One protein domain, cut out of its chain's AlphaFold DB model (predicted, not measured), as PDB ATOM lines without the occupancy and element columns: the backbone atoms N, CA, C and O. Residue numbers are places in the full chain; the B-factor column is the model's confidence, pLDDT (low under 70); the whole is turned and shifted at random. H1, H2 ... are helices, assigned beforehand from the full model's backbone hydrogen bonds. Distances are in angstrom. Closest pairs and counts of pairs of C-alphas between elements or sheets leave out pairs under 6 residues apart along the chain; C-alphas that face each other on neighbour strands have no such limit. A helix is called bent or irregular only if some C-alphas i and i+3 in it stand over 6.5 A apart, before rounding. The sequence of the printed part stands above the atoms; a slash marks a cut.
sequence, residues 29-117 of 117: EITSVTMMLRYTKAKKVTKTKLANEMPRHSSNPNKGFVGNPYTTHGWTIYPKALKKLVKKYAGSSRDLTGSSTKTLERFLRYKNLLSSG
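AT A GLANCE: This is residues 29 to 117 of the 117 residues of the protein "Uncharacterized protein conserved in bacteria" of Listeria grayi (UniProt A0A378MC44). Three helices, H1, H2 and H3, make a small loose cluster, with H1 and H3 side by side at a shallow tilt and the short H2 crosswise near the first residues of H1. A long looped stretch without named elements, residues 54 to 78, lies at one end of the longest axis, and H4 lies at the other end as a separate arm that touches no helix. The printed part has 89 residues with four named helices, in the order H1, H2, H3, H4, and no named strand; its class is all helix, with 45 residues in named elements. The whole is compact, with a radius of gyration of the C-alphas of 13.9 A, and its C-alphas span 41 by 31 by 21 A.

IN THESE COORDINATES: H1 is residues 29 to 39, 15.4 A from first to last C-alpha, and begins at C-alpha 29 at (34.669, 29.614, -12.284). H2 is residues 47 to 53, 9.9 A long, with C-alpha 47 at (33.101, 31.983, -21.498). H3 is residues 79 to 90, 14.8 A long; it is irregular, with C-alphas 81 and 84 7.2 A apart. H4, residues 101 to 115, is the longest helix at 21.2 A and ends at C-alpha 115 at (55.366, 33.189, -21.653).

HOW THE PARTS SIT: H1 touches H2, and their closest C-alphas, those of Thr 31 and Lys 47, are 5.2 A apart. Their lines are only just about perpendicular, at 70.4 degrees. H1 also touches H3, which meets it with residues 86 to 90 alone; the closest C-alphas, those of Leu 37 and Ala 90, are 6.5 A apart. H1 and H3 run the same way at a shallow tilt of 29 degrees. H2 and H3 are close but not clearly touching: their closest C-alphas, those of Glu 53 and Leu 85, are 7.5 A apart, and their lines are about perpendicular at 75 degrees. H4 is apart from H1, H2 and H3. Every backbone O i to N i+4 pair is within hydrogen-bond range in H1, H2 and H4, and 6 of 8 are in H3.

THE WHOLE: The two C-alphas farthest apart are those of Ser 58 and Gly 117, at 43.4 A. The link from H2 to H3 is long, with 25 residues, while those from H1 to H2 and from H3 to H4 are short, with 7 and 10. Residues 98 to 103, of which 101 to 103 belong to H4, stand free. The printed part has no cut and ends at residue 117, the chain's last residue. The mean pLDDT of the printed part is 93.2, and residues 113 to 117 are under 70.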
ATOM      1  N   GLU A  29      33.576  30.571 -12.095       98.50
ATOM      2  CA  GLU A  29      34.669  29.614 -12.284       98.50
ATOM      3  C   GLU A  29      35.039  29.499 -13.760       98.50
ATOM      4  O   GLU A  29      36.204  29.649 -14.129       98.50
ATOM      5  N   ILE A  30      34.048  29.300 -14.634       98.56
ATOM      6  CA  ILE A  30      34.312  29.111 -16.064       98.56
ATOM      7  C   ILE A  30      34.773  30.405 -16.743       98.56
ATOM      8  O   ILE A  30      35.602  30.373 -17.655       98.56
ATOM      9  N   THR A  31      34.325  31.564 -16.251       98.62
ATOM     10  CA  THR A  31      34.856  32.867 -16.676       98.62
ATOM     11  C   THR A  31      36.326  33.008 -16.274       98.62
ATOM     12  O   THR A  31      37.150  33.398 -17.103       98.62
ATOM     13  N   SER A  32      36.692  32.600 -15.056       98.19
ATOM     14  CA  SER A  32      38.088  32.597 -14.593       98.19
ATOM     15  C   SER A  32      38.968  31.643 -15.407       98.19
ATOM     16  O   SER A  32      40.059  32.019 -15.837       98.19
ATOM     17  N   VAL A  33      38.467  30.444 -15.724       98.12
ATOM     18  CA  VAL A  33      39.134  29.501 -16.640       98.12
ATOM     19  C   VAL A  33      39.319  30.121 -18.025       98.12
ATOM     20  O   VAL A  33      40.375  29.957 -18.633       98.12
ATOM     21  N   THR A  34      38.332  30.871 -18.520       98.31
ATOM     22  CA  THR A  34      38.435  31.566 -19.810       98.31
ATOM     23  C   THR A  34      39.578  32.580 -19.797       98.31
ATOM     24  O   THR A  34      40.386  32.594 -20.724       98.31
ATOM     25  N   MET A  35      39.683  33.402 -18.746       97.62
ATOM     26  CA  MET A  35      40.780  34.366 -18.593       97.62
ATOM     27  C   MET A  35      42.142  33.661 -18.560       97.62
ATOM     28  O   MET A  35      43.053  34.043 -19.295       97.62
ATOM     29  N   MET A  36      42.254  32.575 -17.788       95.81
ATOM     30  CA  MET A  36      43.465  31.754 -17.706       95.81
ATOM     31  C   MET A  36      43.862  31.157 -19.068       95.81
ATOM     32  O   MET A  36      45.022  31.241 -19.457       95.81
ATOM     33  N   LEU A  37      42.920  30.582 -19.819       95.81
ATOM     34  CA  LEU A  37      43.203  29.974 -21.126       95.81
ATOM     35  C   LEU A  37      43.597  31.012 -22.184       95.81
ATOM     36  O   LEU A  37      44.472  30.757 -23.014       95.81
ATOM     37  N   ARG A  38      42.987  32.201 -22.160       94.69
ATOM     38  CA  ARG A  38      43.386  33.289 -23.066       94.69
ATOM     39  C   ARG A  38      44.772  33.824 -22.728       94.69
ATOM     40  O   ARG A  38      45.531  34.114 -23.648       94.69
ATOM     41  N   TYR A  39      45.128  33.883 -21.443       92.38
ATOM     42  CA  TYR A  39      46.490  34.207 -21.019       92.38
ATOM     43  C   TYR A  39      47.520  33.211 -21.583       92.38
ATOM     44  O   TYR A  39      48.574  33.620 -22.056       92.38
ATOM     45  N   THR A  40      47.192  31.915 -21.658       89.06
ATOM     46  CA  THR A  40      48.059  30.900 -22.293       89.06
ATOM     47  C   THR A  40      47.974  30.874 -23.827       89.06
ATOM     48  O   THR A  40      48.358  29.879 -24.437       89.06
ATOM     49  N   LYS A  41      47.444  31.928 -24.465       88.44
ATOM     50  CA  LYS A  41      47.278  32.054 -25.927       88.44
ATOM     51  C   LYS A  41      46.408  30.953 -26.568       88.44
ATOM     52  O   LYS A  41      46.506  30.714 -27.773       88.44
ATOM     53  N   ALA A  42      45.516  30.303 -25.808       88.00
ATOM     54  CA  ALA A  42      44.568  29.345 -26.380       88.00
ATOM     55  C   ALA A  42      43.602  30.070 -27.335       88.00
ATOM     56  O   ALA A  42      42.905  31.016 -26.954       88.00
ATOM     57  N   LYS A  43      43.565  29.645 -28.603       81.62
ATOM     58  CA  LYS A  43      42.746  30.286 -29.642       81.62
ATOM     59  C   LYS A  43      41.263  29.922 -29.479       81.62
ATOM     60  O   LYS A  43      40.923  28.799 -29.120       81.62
ATOM     61  N   LYS A  44      40.371  30.859 -29.830       84.88
ATOM     62  CA  LYS A  44      38.913  30.639 -29.975       84.88
ATOM     63  C   LYS A  44      38.204  30.087 -28.717       84.88
ATOM     64  O   LYS A  44      37.302  29.251 -28.828       84.88
ATOM     65  N   VAL A  45      38.596  30.558 -27.529       94.31
ATOM     66  CA  VAL A  45      37.899  30.275 -26.262       94.31
ATOM     67  C   VAL A  45      37.041  31.468 -25.834       94.31
ATOM     68  O   VAL A  45      37.508  32.606 -25.806       94.31
ATOM     69  N   THR A  46      35.780  31.207 -25.495       97.94
ATOM     70  CA  THR A  46      34.847  32.184 -24.915       97.94
ATOM     71  C   THR A  46      34.194  31.579 -23.675       97.94
ATOM     72  O   THR A  46      34.089  30.357 -23.560       97.94
ATOM     73  N   LYS A  47      33.733  32.429 -22.751       98.12
ATOM     74  CA  LYS A  47      33.101  31.983 -21.498       98.12
ATOM     75  C   LYS A  47      31.866  31.112 -21.739       98.12
ATOM     76  O   LYS A  47      31.710  30.093 -21.081       98.12
ATOM     77  N   THR A  48      31.040  31.459 -22.725       98.50
ATOM     78  CA  THR A  48      29.823  30.713 -23.083       98.50
ATOM     79  C   THR A  48      30.149  29.383 -23.756       98.50
ATOM     80  O   THR A  48      29.575  28.358 -23.404       98.50
ATOM     81  N   LYS A  49      31.150  29.352 -24.647       98.38
ATOM     82  CA  LYS A  49      31.637  28.097 -25.236       98.38
ATOM     83  C   LYS A  49      32.122  27.132 -24.156       98.38
ATOM     84  O   LYS A  49      31.717  25.976 -24.130       98.38
ATOM     85  N   LEU A  50      32.951  27.614 -23.232       98.50
ATOM     86  CA  LEU A  50      33.457  26.781 -22.145       98.50
ATOM     87  C   LEU A  50      32.356  26.390 -21.146       98.50
ATOM     88  O   LEU A  50      32.385  25.271 -20.647       98.50
ATOM     89  N   ALA A  51      31.364  27.249 -20.895       98.62
ATOM     90  CA  ALA A  51      30.203  26.920 -20.059       98.62
ATOM     91  C   ALA A  51      29.325  25.812 -20.665       98.62
ATOM     92  O   ALA A  51      28.711  25.042 -19.925       98.62
ATOM     93  N   ASN A  52      29.283  25.715 -21.996       98.38
ATOM     94  CA  ASN A  52      28.580  24.646 -22.709       98.38
ATOM     95  C   ASN A  52      29.384  23.338 -22.750       98.38
ATOM     96  O   ASN A  52      28.793  22.266 -22.796       98.38
ATOM     97  N   GLU A  53      30.716  23.414 -22.723       98.25
ATOM     98  CA  GLU A  53      31.596  22.238 -22.763       98.25
ATOM     99  C   GLU A  53      31.986  21.693 -21.381       98.25
ATOM    100  O   GLU A  53      32.448  20.553 -21.283       98.25
ATOM    101  N   MET A  54      31.864  22.485 -20.310       98.44
ATOM    102  CA  MET A  54      32.202  22.017 -18.966       98.44
ATOM    103  C   MET A  54      31.247  20.902 -18.520       98.44
ATOM    104  O   MET A  54      30.052  20.954 -18.824       98.44
ATOM    105  N   PRO A  55      31.740  19.897 -17.775       98.50
ATOM    106  CA  PRO A  55      30.880  18.829 -17.291       98.50
ATOM    107  C   PRO A  55      29.779  19.393 -16.392       98.50
ATOM    108  O   PRO A  55      29.996  20.363 -15.663       98.50
ATOM    109  N   ARG A  56      28.608  18.755 -16.414       98.44
ATOM    110  CA  ARG A  56      27.468  19.052 -15.541       98.44
ATOM    111  C   ARG A  56      27.248  17.900 -14.572       98.44
ATOM    112  O   ARG A  56      27.553  16.753 -14.891       98.44
ATOM    113  N   HIS A  57      26.713  18.197 -13.397       98.56
ATOM    114  CA  HIS A  57      26.273  17.173 -12.457       98.56
ATOM    115  C   HIS A  57      25.069  17.678 -11.661       98.56
ATOM    116  O   HIS A  57      24.966  18.866 -11.388       98.56
ATOM    117  N   SER A  58      24.165  16.784 -11.261       97.69
ATOM    118  CA  SER A  58      22.952  17.152 -10.516       97.69
ATOM    119  C   SER A  58      23.239  17.715  -9.120       97.69
ATOM    120  O   SER A  58      22.585  18.661  -8.708       97.69
ATOM    121  N   SER A  59      24.213  17.146  -8.397       97.94
ATOM    122  CA  SER A  59      24.504  17.543  -7.007       97.94
ATOM    123  C   SER A  59      25.980  17.573  -6.579       97.94
ATOM    124  O   SER A  59      26.274  18.018  -5.474       97.94
ATOM    125  N   ASN A  60      26.933  17.102  -7.396       98.38
ATOM    126  CA  ASN A  60      28.327  16.921  -6.980       98.38
ATOM    127  C   ASN A  60      29.293  17.807  -7.791       98.38
ATOM    128  O   ASN A  60      29.671  17.428  -8.908       98.38
ATOM    129  N   PRO A  61      29.786  18.919  -7.216       98.19
ATOM    130  CA  PRO A  61      30.678  19.850  -7.907       98.19
ATOM    131  C   PRO A  61      32.055  19.259  -8.252       98.19
ATOM    132  O   PRO A  61      32.732  19.759  -9.149       98.19
ATOM    133  N   ASN A  62      32.468  18.151  -7.621       98.19
ATOM    134  CA  ASN A  62      33.687  17.425  -8.008       98.19
ATOM    135  C   ASN A  62      33.555  16.676  -9.339       98.19
ATOM    136  O   ASN A  62      34.571  16.252  -9.897       98.19
ATOM    137  N   LYS A  63      32.324  16.464  -9.818       98.44
ATOM    138  CA  LYS A  63      32.029  15.739 -11.060       98.44
ATOM    139  C   LYS A  63      31.578  16.664 -12.195       98.44
ATOM    140  O   LYS A  63      31.803  16.327 -13.351       98.44
ATOM    141  N   GLY A  64      31.002  17.824 -11.886       98.69
ATOM    142  CA  GLY A  64      30.592  18.824 -12.873       98.69
ATOM    143  C   GLY A  64      29.860  19.998 -12.234       98.69
ATOM    144  O   GLY A  64      29.586  19.973 -11.041       98.69
ATOM    145  N   PHE A  65      29.544  21.022 -13.023       98.81
ATOM    146  CA  PHE A  65      28.804  22.192 -12.565       98.81
ATOM    147  C   PHE A  65      27.389  21.808 -12.148       98.81
ATOM    148  O   PHE A  65      26.676  21.150 -12.914       98.81
ATOM    149  N   VAL A  66      27.004  22.239 -10.949       98.75
ATOM    150  CA  VAL A  66      25.685  21.990 -10.364       98.75
ATOM    151  C   VAL A  66      24.761  23.181 -10.610       98.75
ATOM    152  O   VAL A  66      25.124  24.322 -10.331       98.75
ATOM    153  N   GLY A  67      23.560  22.921 -11.133       98.06
ATOM    154  CA  GLY A  67      22.589  23.949 -11.524       98.06
ATOM    155  C   GLY A  67      22.823  24.495 -12.938       98.06
ATOM    156  O   GLY A  67      23.362  23.797 -13.805       98.06
ATOM    157  N   ASN A  68      22.402  25.739 -13.193       98.25
ATOM    158  CA  ASN A  68      22.517  26.375 -14.510       98.25
ATOM    159  C   ASN A  68      23.354  27.673 -14.463       98.25
ATOM    160  O   ASN A  68      22.894  28.652 -13.883       98.25
ATOM    161  N   PRO A  69      24.534  27.727 -15.120       98.19
ATOM    162  CA  PRO A  69      25.412  28.900 -15.088       98.19
ATOM    163  C   PRO A  69      24.812  30.133 -15.787       98.19
ATOM    164  O   PRO A  69      25.280  31.249 -15.558       98.19
ATOM    165  N   TYR A  70      23.796  29.930 -16.637       98.56
ATOM    166  CA  TYR A  70      23.079  30.971 -17.381       98.56
ATOM    167  C   TYR A  70      21.924  31.597 -16.588       98.56
ATOM    168  O   TYR A  70      21.262  32.506 -17.079       98.56
ATOM    169  N   THR A  71      21.667  31.133 -15.364       98.12
ATOM    170  CA  THR A  71      20.625  31.686 -14.494       98.12
ATOM    171  C   THR A  71      21.185  31.975 -13.106       98.12
ATOM    172  O   THR A  71      22.339  31.672 -12.789       98.12
ATOM    173  N   THR A  72      20.359  32.571 -12.251       96.81
ATOM    174  CA  THR A  72      20.653  32.753 -10.824       96.81
ATOM    175  C   THR A  72      20.617  31.444 -10.022       96.81
ATOM    176  O   THR A  72      21.017  31.447  -8.866       96.81
ATOM    177  N   HIS A  73      20.201  30.324 -10.629       96.62
ATOM    178  CA  HIS A  73      20.058  29.006  -9.994       96.62
ATOM    179  C   HIS A  73      21.236  28.064 -10.322       96.62
ATOM    180  O   HIS A  73      21.062  26.868 -10.571       96.62
ATOM    181  N   GLY A  74      22.449  28.607 -10.395       97.31
ATOM    182  CA  GLY A  74      23.691  27.838 -10.483       97.31
ATOM    183  C   GLY A  74      24.408  27.818  -9.139       97.31
ATOM    184  O   GLY A  74      24.306  28.775  -8.376       97.31
ATOM    185  N   TRP A  75      25.128  26.734  -8.854       98.06
ATOM    186  CA  TRP A  75      25.914  26.606  -7.632       98.06
ATOM    187  C   TRP A  75      27.408  26.784  -7.902       98.06
ATOM    188  O   TRP A  75      27.932  27.866  -7.674       98.06
ATOM    189  N   THR A  76      28.103  25.734  -8.341       98.31
ATOM    190  CA  THR A  76      29.556  25.772  -8.563       98.31
ATOM    191  C   THR A  76      30.041  24.526  -9.313       98.31
ATOM    192  O   THR A  76      29.301  23.554  -9.503       98.31
ATOM    193  N   ILE A  77      31.311  24.551  -9.715       98.75
ATOM    194  CA  ILE A  77      32.107  23.422 -10.201       98.75
ATOM    195  C   ILE A  77      33.495  23.471  -9.554       98.75
ATOM    196  O   ILE A  77      34.128  24.521  -9.497       98.75
ATOM    197  N   TYR A  78      34.017  22.327  -9.111       98.38
ATOM    198  CA  TYR A  78      35.342  22.262  -8.492       98.38
ATOM    199  C   TYR A  78      36.465  21.980  -9.505       98.38
ATOM    200  O   TYR A  78      36.225  21.362 -10.549       98.38
ATOM    201  N   PRO A  79      37.723  22.376  -9.197       97.88
ATOM    202  CA  PRO A  79      38.864  22.246 -10.112       97.88
ATOM    203  C   PRO A  79      39.044  20.843 -10.701       97.88
ATOM    204  O   PRO A  79      39.340  20.694 -11.892       97.88
ATOM    205  N   LYS A  80      38.787  19.806  -9.895       97.44
ATOM    206  CA  LYS A  80      38.873  18.400 -10.306       97.44
ATOM    207  C   LYS A  80      38.036  18.093 -11.553       97.44
ATOM    208  O   LYS A  80      38.528  17.411 -12.454       97.44
ATOM    209  N   ALA A  81      36.816  18.624 -11.637       98.31
ATOM    210  CA  ALA A  81      35.919  18.415 -12.775       98.31
ATOM    211  C   ALA A  81      36.382  19.177 -14.032       98.31
ATOM    212  O   ALA A  81      36.217  18.702 -15.154       98.31
ATOM    213  N   LEU A  82      37.032  20.331 -13.859       98.44
ATOM    214  CA  LEU A  82      37.520  21.170 -14.957       98.44
ATOM    215  C   LEU A  82      38.828  20.670 -15.584       98.44
ATOM    216  O   LEU A  82      39.158  21.065 -16.701       98.44
ATOM    217  N   LYS A  83      39.573  19.787 -14.905       97.56
ATOM    218  CA  LYS A  83      40.913  19.338 -15.320       97.56
ATOM    219  C   LYS A  83      40.974  18.883 -16.784       97.56
ATOM    220  O   LYS A  83      41.851  19.318 -17.529       97.56
ATOM    221  N   LYS A  84      40.025  18.045 -17.223       97.62
ATOM    222  CA  LYS A  84      39.975  17.550 -18.613       97.62
ATOM    223  C   LYS A  84      39.701  18.673 -19.617       97.62
ATOM    224  O   LYS A  84      40.370  18.728 -20.646       97.62
ATOM    225  N   LEU A  85      38.773  19.579 -19.303       97.69
ATOM    226  CA  LEU A  85      38.452  20.727 -20.151       97.69
ATOM    227  C   LEU A  85      39.662  21.658 -20.295       97.69
ATOM    228  O   LEU A  85      40.027  22.027 -21.407       97.69
ATOM    229  N   VAL A  86      40.337  21.985 -19.191       97.12
ATOM    230  CA  VAL A  86      41.549  22.818 -19.226       97.12
ATOM    231  C   VAL A  86      42.640  22.147 -20.061       97.12
ATOM    232  O   VAL A  86      43.217  22.791 -20.935       97.12
ATOM    233  N   LYS A  87      42.880  20.844 -19.860       96.12
ATOM    234  CA  LYS A  87      43.869  20.087 -20.642       96.12
ATOM    235  C   LYS A  87      43.558  20.109 -22.141       96.12
ATOM    236  O   LYS A  87      44.485  20.261 -22.929       96.12
ATOM    237  N   LYS A  88      42.283  19.997 -22.534       96.00
ATOM    238  CA  LYS A  88      41.846  20.059 -23.941       96.00
ATOM    239  C   LYS A  88      42.304  21.348 -24.633       96.00
ATOM    240  O   LYS A  88      42.707  21.295 -25.787       96.00
ATOM    241  N   TYR A  89      42.260  22.486 -23.938       95.88
ATOM    242  CA  TYR A  89      42.568  23.796 -24.525       95.88
ATOM    243  C   TYR A  89      44.010  24.273 -24.312       95.88
ATOM    244  O   TYR A  89      44.539  24.978 -25.165       95.88
ATOM    245  N   ALA A  90      44.647  23.905 -23.199       92.94
ATOM    246  CA  ALA A  90      46.014  24.323 -22.866       92.94
ATOM    247  C   ALA A  90      47.077  23.237 -23.122       92.94
ATOM    248  O   ALA A  90      48.249  23.436 -22.806       92.94
ATOM    249  N   GLY A  91      46.681  22.046 -23.588       93.06
ATOM    250  CA  GLY A  91      47.540  20.861 -23.742       93.06
ATOM    251  C   GLY A  91      47.933  20.190 -22.417       93.06
ATOM    252  O   GLY A  91      48.157  18.981 -22.354       93.06
ATOM    253  N   SER A  92      47.953  20.947 -21.319       92.44
ATOM    254  CA  SER A  92      48.255  20.468 -19.972       92.44
ATOM    255  C   SER A  92      47.374  21.150 -18.925       92.44
ATOM    256  O   SER A  92      46.834  22.232 -19.136       92.44
ATOM    257  N   SER A  93      47.210  20.500 -17.777       93.50
ATOM    258  CA  SER A  93      46.455  21.035 -16.644       93.50
ATOM    259  C   SER A  93      47.024  20.475 -15.349       93.50
ATOM    260  O   SER A  93      47.270  19.266 -15.268       93.50
ATOM    261  N   ARG A  94      47.155  21.310 -14.319       94.12
ATOM    262  CA  ARG A  94      47.549  20.879 -12.978       94.12
ATOM    263  C   ARG A  94      46.542  21.407 -11.969       94.12
ATOM    264  O   ARG A  94      46.260  22.598 -11.956       94.12
ATOM    265  N   ASP A  95      46.013  20.506 -11.153       95.44
ATOM    266  CA  ASP A  95      45.195  20.866 -10.001       95.44
ATOM    267  C   ASP A  95      46.140  21.163  -8.833       95.44
ATOM    268  O   ASP A  95      47.008  20.346  -8.518       95.44
ATOM    269  N   LEU A  96      46.024  22.362  -8.268       95.62
ATOM    270  CA  LEU A  96      46.836  22.836  -7.147       95.62
ATOM    271  C   LEU A  96      46.001  22.970  -5.865       95.62
ATOM    272  O   LEU A  96      46.450  23.601  -4.912       95.62
ATOM    273  N   THR A  97      44.803  22.377  -5.819       95.94
ATOM    274  CA  THR A  97      43.982  22.311  -4.602       95.94
ATOM    275  C   THR A  97      44.801  21.735  -3.444       95.94
ATOM    276  O   THR A  97      45.514  20.747  -3.608       95.94
ATOM    277  N   GLY A  98      44.744  22.392  -2.283       96.81
ATOM    278  CA  GLY A  98      45.541  22.036  -1.102       96.81
ATOM    279  C   GLY A  98      47.005  22.496  -1.137       96.81
ATOM    280  O   GLY A  98      47.723  22.306  -0.158       96.81
ATOM    281  N   SER A  99      47.474  23.127  -2.221       96.62
ATOM    282  CA  SER A  99      48.814  23.728  -2.255       96.62
ATOM    283  C   SER A  99      48.872  25.008  -1.423       96.62
ATOM    284  O   SER A  99      47.922  25.786  -1.387       96.62
ATOM    285  N   SER A 100      50.026  25.277  -0.811       97.31
ATOM    286  CA  SER A 100      50.261  26.544  -0.113       97.31
ATOM    287  C   SER A 100      50.285  27.733  -1.078       97.31
ATOM    288  O   SER A 100      50.663  27.609  -2.247       97.31
ATOM    289  N   THR A 101      49.970  28.922  -0.565       94.19
ATOM    290  CA  THR A 101      50.064  30.188  -1.312       94.19
ATOM    291  C   THR A 101      51.457  30.401  -1.911       94.19
ATOM    292  O   THR A 101      51.575  30.756  -3.080       94.19
ATOM    293  N   LYS A 102      52.521  30.053  -1.173       93.62
ATOM    294  CA  LYS A 102      53.915  30.085  -1.655       93.62
ATOM    295  C   LYS A 102      54.130  29.229  -2.910       93.62
ATOM    296  O   LYS A 102      54.873  29.617  -3.811       93.62
ATOM    297  N   THR A 103      53.495  28.059  -2.980       94.00
ATOM    298  CA  THR A 103      53.553  27.190  -4.163       94.00
ATOM    299  C   THR A 103      52.801  27.808  -5.340       94.00
ATOM    300  O   THR A 103      53.322  27.790  -6.458       94.00
ATOM    301  N   LEU A 104      51.627  28.404  -5.098       93.25
ATOM    302  CA  LEU A 104      50.863  29.115  -6.130       93.25
ATOM    303  C   LEU A 104      51.673  30.285  -6.712       93.25
ATOM    304  O   LEU A 104      51.831  30.378  -7.929       93.25
ATOM    305  N   GLU A 105      52.272  31.122  -5.861       91.44
ATOM    306  CA  GLU A 105      53.114  32.250  -6.283       91.44
ATOM    307  C   GLU A 105      54.308  31.808  -7.134       91.44
ATOM    308  O   GLU A 105      54.601  32.409  -8.172       91.44
ATOM    309  N   ARG A 106      54.996  30.733  -6.724       91.06
ATOM    310  CA  ARG A 106      56.115  30.173  -7.490       91.06
ATOM    311  C   ARG A 106      55.664  29.710  -8.873       91.06
ATOM    312  O   ARG A 106      56.366  29.957  -9.853       91.06
ATOM    313  N   PHE A 107      54.499  29.069  -8.960       90.62
ATOM    314  CA  PHE A 107      53.953  28.594 -10.229       90.62
ATOM    315  C   PHE A 107      53.633  29.753 -11.183       90.62
ATOM    316  O   PHE A 107      54.000  29.694 -12.359       90.62
ATOM    317  N   LEU A 108      53.026  30.832 -10.672       90.12
ATOM    318  CA  LEU A 108      52.734  32.037 -11.455       90.12
ATOM    319  C   LEU A 108      54.015  32.705 -11.978       90.12
ATOM    320  O   LEU A 108      54.087  33.060 -13.153       90.12
ATOM    321  N   ARG A 109      55.055  32.817 -11.140       89.50
ATOM    322  CA  ARG A 109      56.355  33.398 -11.530       89.50
ATOM    323  C   ARG A 109      57.053  32.589 -12.619       89.50
ATOM    324  O   ARG A 109      57.478  33.160 -13.620       89.50
ATOM    325  N   TYR A 110      57.133  31.270 -12.450       84.00
ATOM    326  CA  TYR A 110      57.772  30.386 -13.425       84.00
ATOM    327  C   TYR A 110      57.076  30.441 -14.793       84.00
ATOM    328  O   TYR A 110      57.727  30.557 -15.826       84.00
ATOM    329  N   LYS A 111      55.736  30.418 -14.810       75.62
ATOM    330  CA  LYS A 111      54.967  30.484 -16.060       75.62
ATOM    331  C   LYS A 111      55.050  31.842 -16.754       75.62
ATOM    332  O   LYS A 111      55.041  31.869 -17.982       75.62
ATOM    333  N   ASN A 112      55.154  32.941 -16.008       76.81
ATOM    334  CA  ASN A 112      55.347  34.262 -16.604       76.81
ATOM    335  C   ASN A 112      56.661  34.341 -17.390       76.81
ATOM    336  O   ASN A 112      56.654  34.783 -18.534       76.81
ATOM    337  N   LEU A 113      57.760  33.842 -16.816       66.88
ATOM    338  CA  LEU A 113      59.065  33.814 -17.486       66.88
ATOM    339  C   LEU A 113      59.009  33.049 -18.816       66.88
ATOM    340  O   LEU A 113      59.486  33.549 -19.825       66.88
ATOM    341  N   LEU A 114      58.342  31.890 -18.840       61.75
ATOM    342  CA  LEU A 114      58.187  31.079 -20.055       61.75
ATOM    343  C   LEU A 114      57.238  31.674 -21.106       61.75
ATOM    344  O   LEU A 114      57.283  31.257 -22.254       61.75
ATOM    345  N   SER A 115      56.334  32.580 -20.722       58.94
ATOM    346  CA  SER A 115      55.366  33.189 -21.653       58.94
ATOM    347  C   SER A 115      55.882  34.489 -22.284       58.94
ATOM    348  O   SER A 115      55.228  35.023 -23.183       58.94
ATOM    349  N   SER A 116      57.005  35.004 -21.767       57.75
ATOM    350  CA  SER A 116      57.638  36.275 -22.150       57.75
ATOM    351  C   SER A 116      58.797  36.107 -23.145       57.75
ATOM    352  O   SER A 116      59.319  37.115 -23.610       57.75
ATOM    353  N   GLY A 117      59.211  34.866 -23.427       40.62
ATOM    354  CA  GLY A 117      60.136  34.501 -24.509       40.62
ATOM    355  C   GLY A 117      59.385  33.866 -25.668       40.62
ATOM    356  O   GLY A 117      59.895  33.968 -26.799       40.62
TER     357      GLY A 117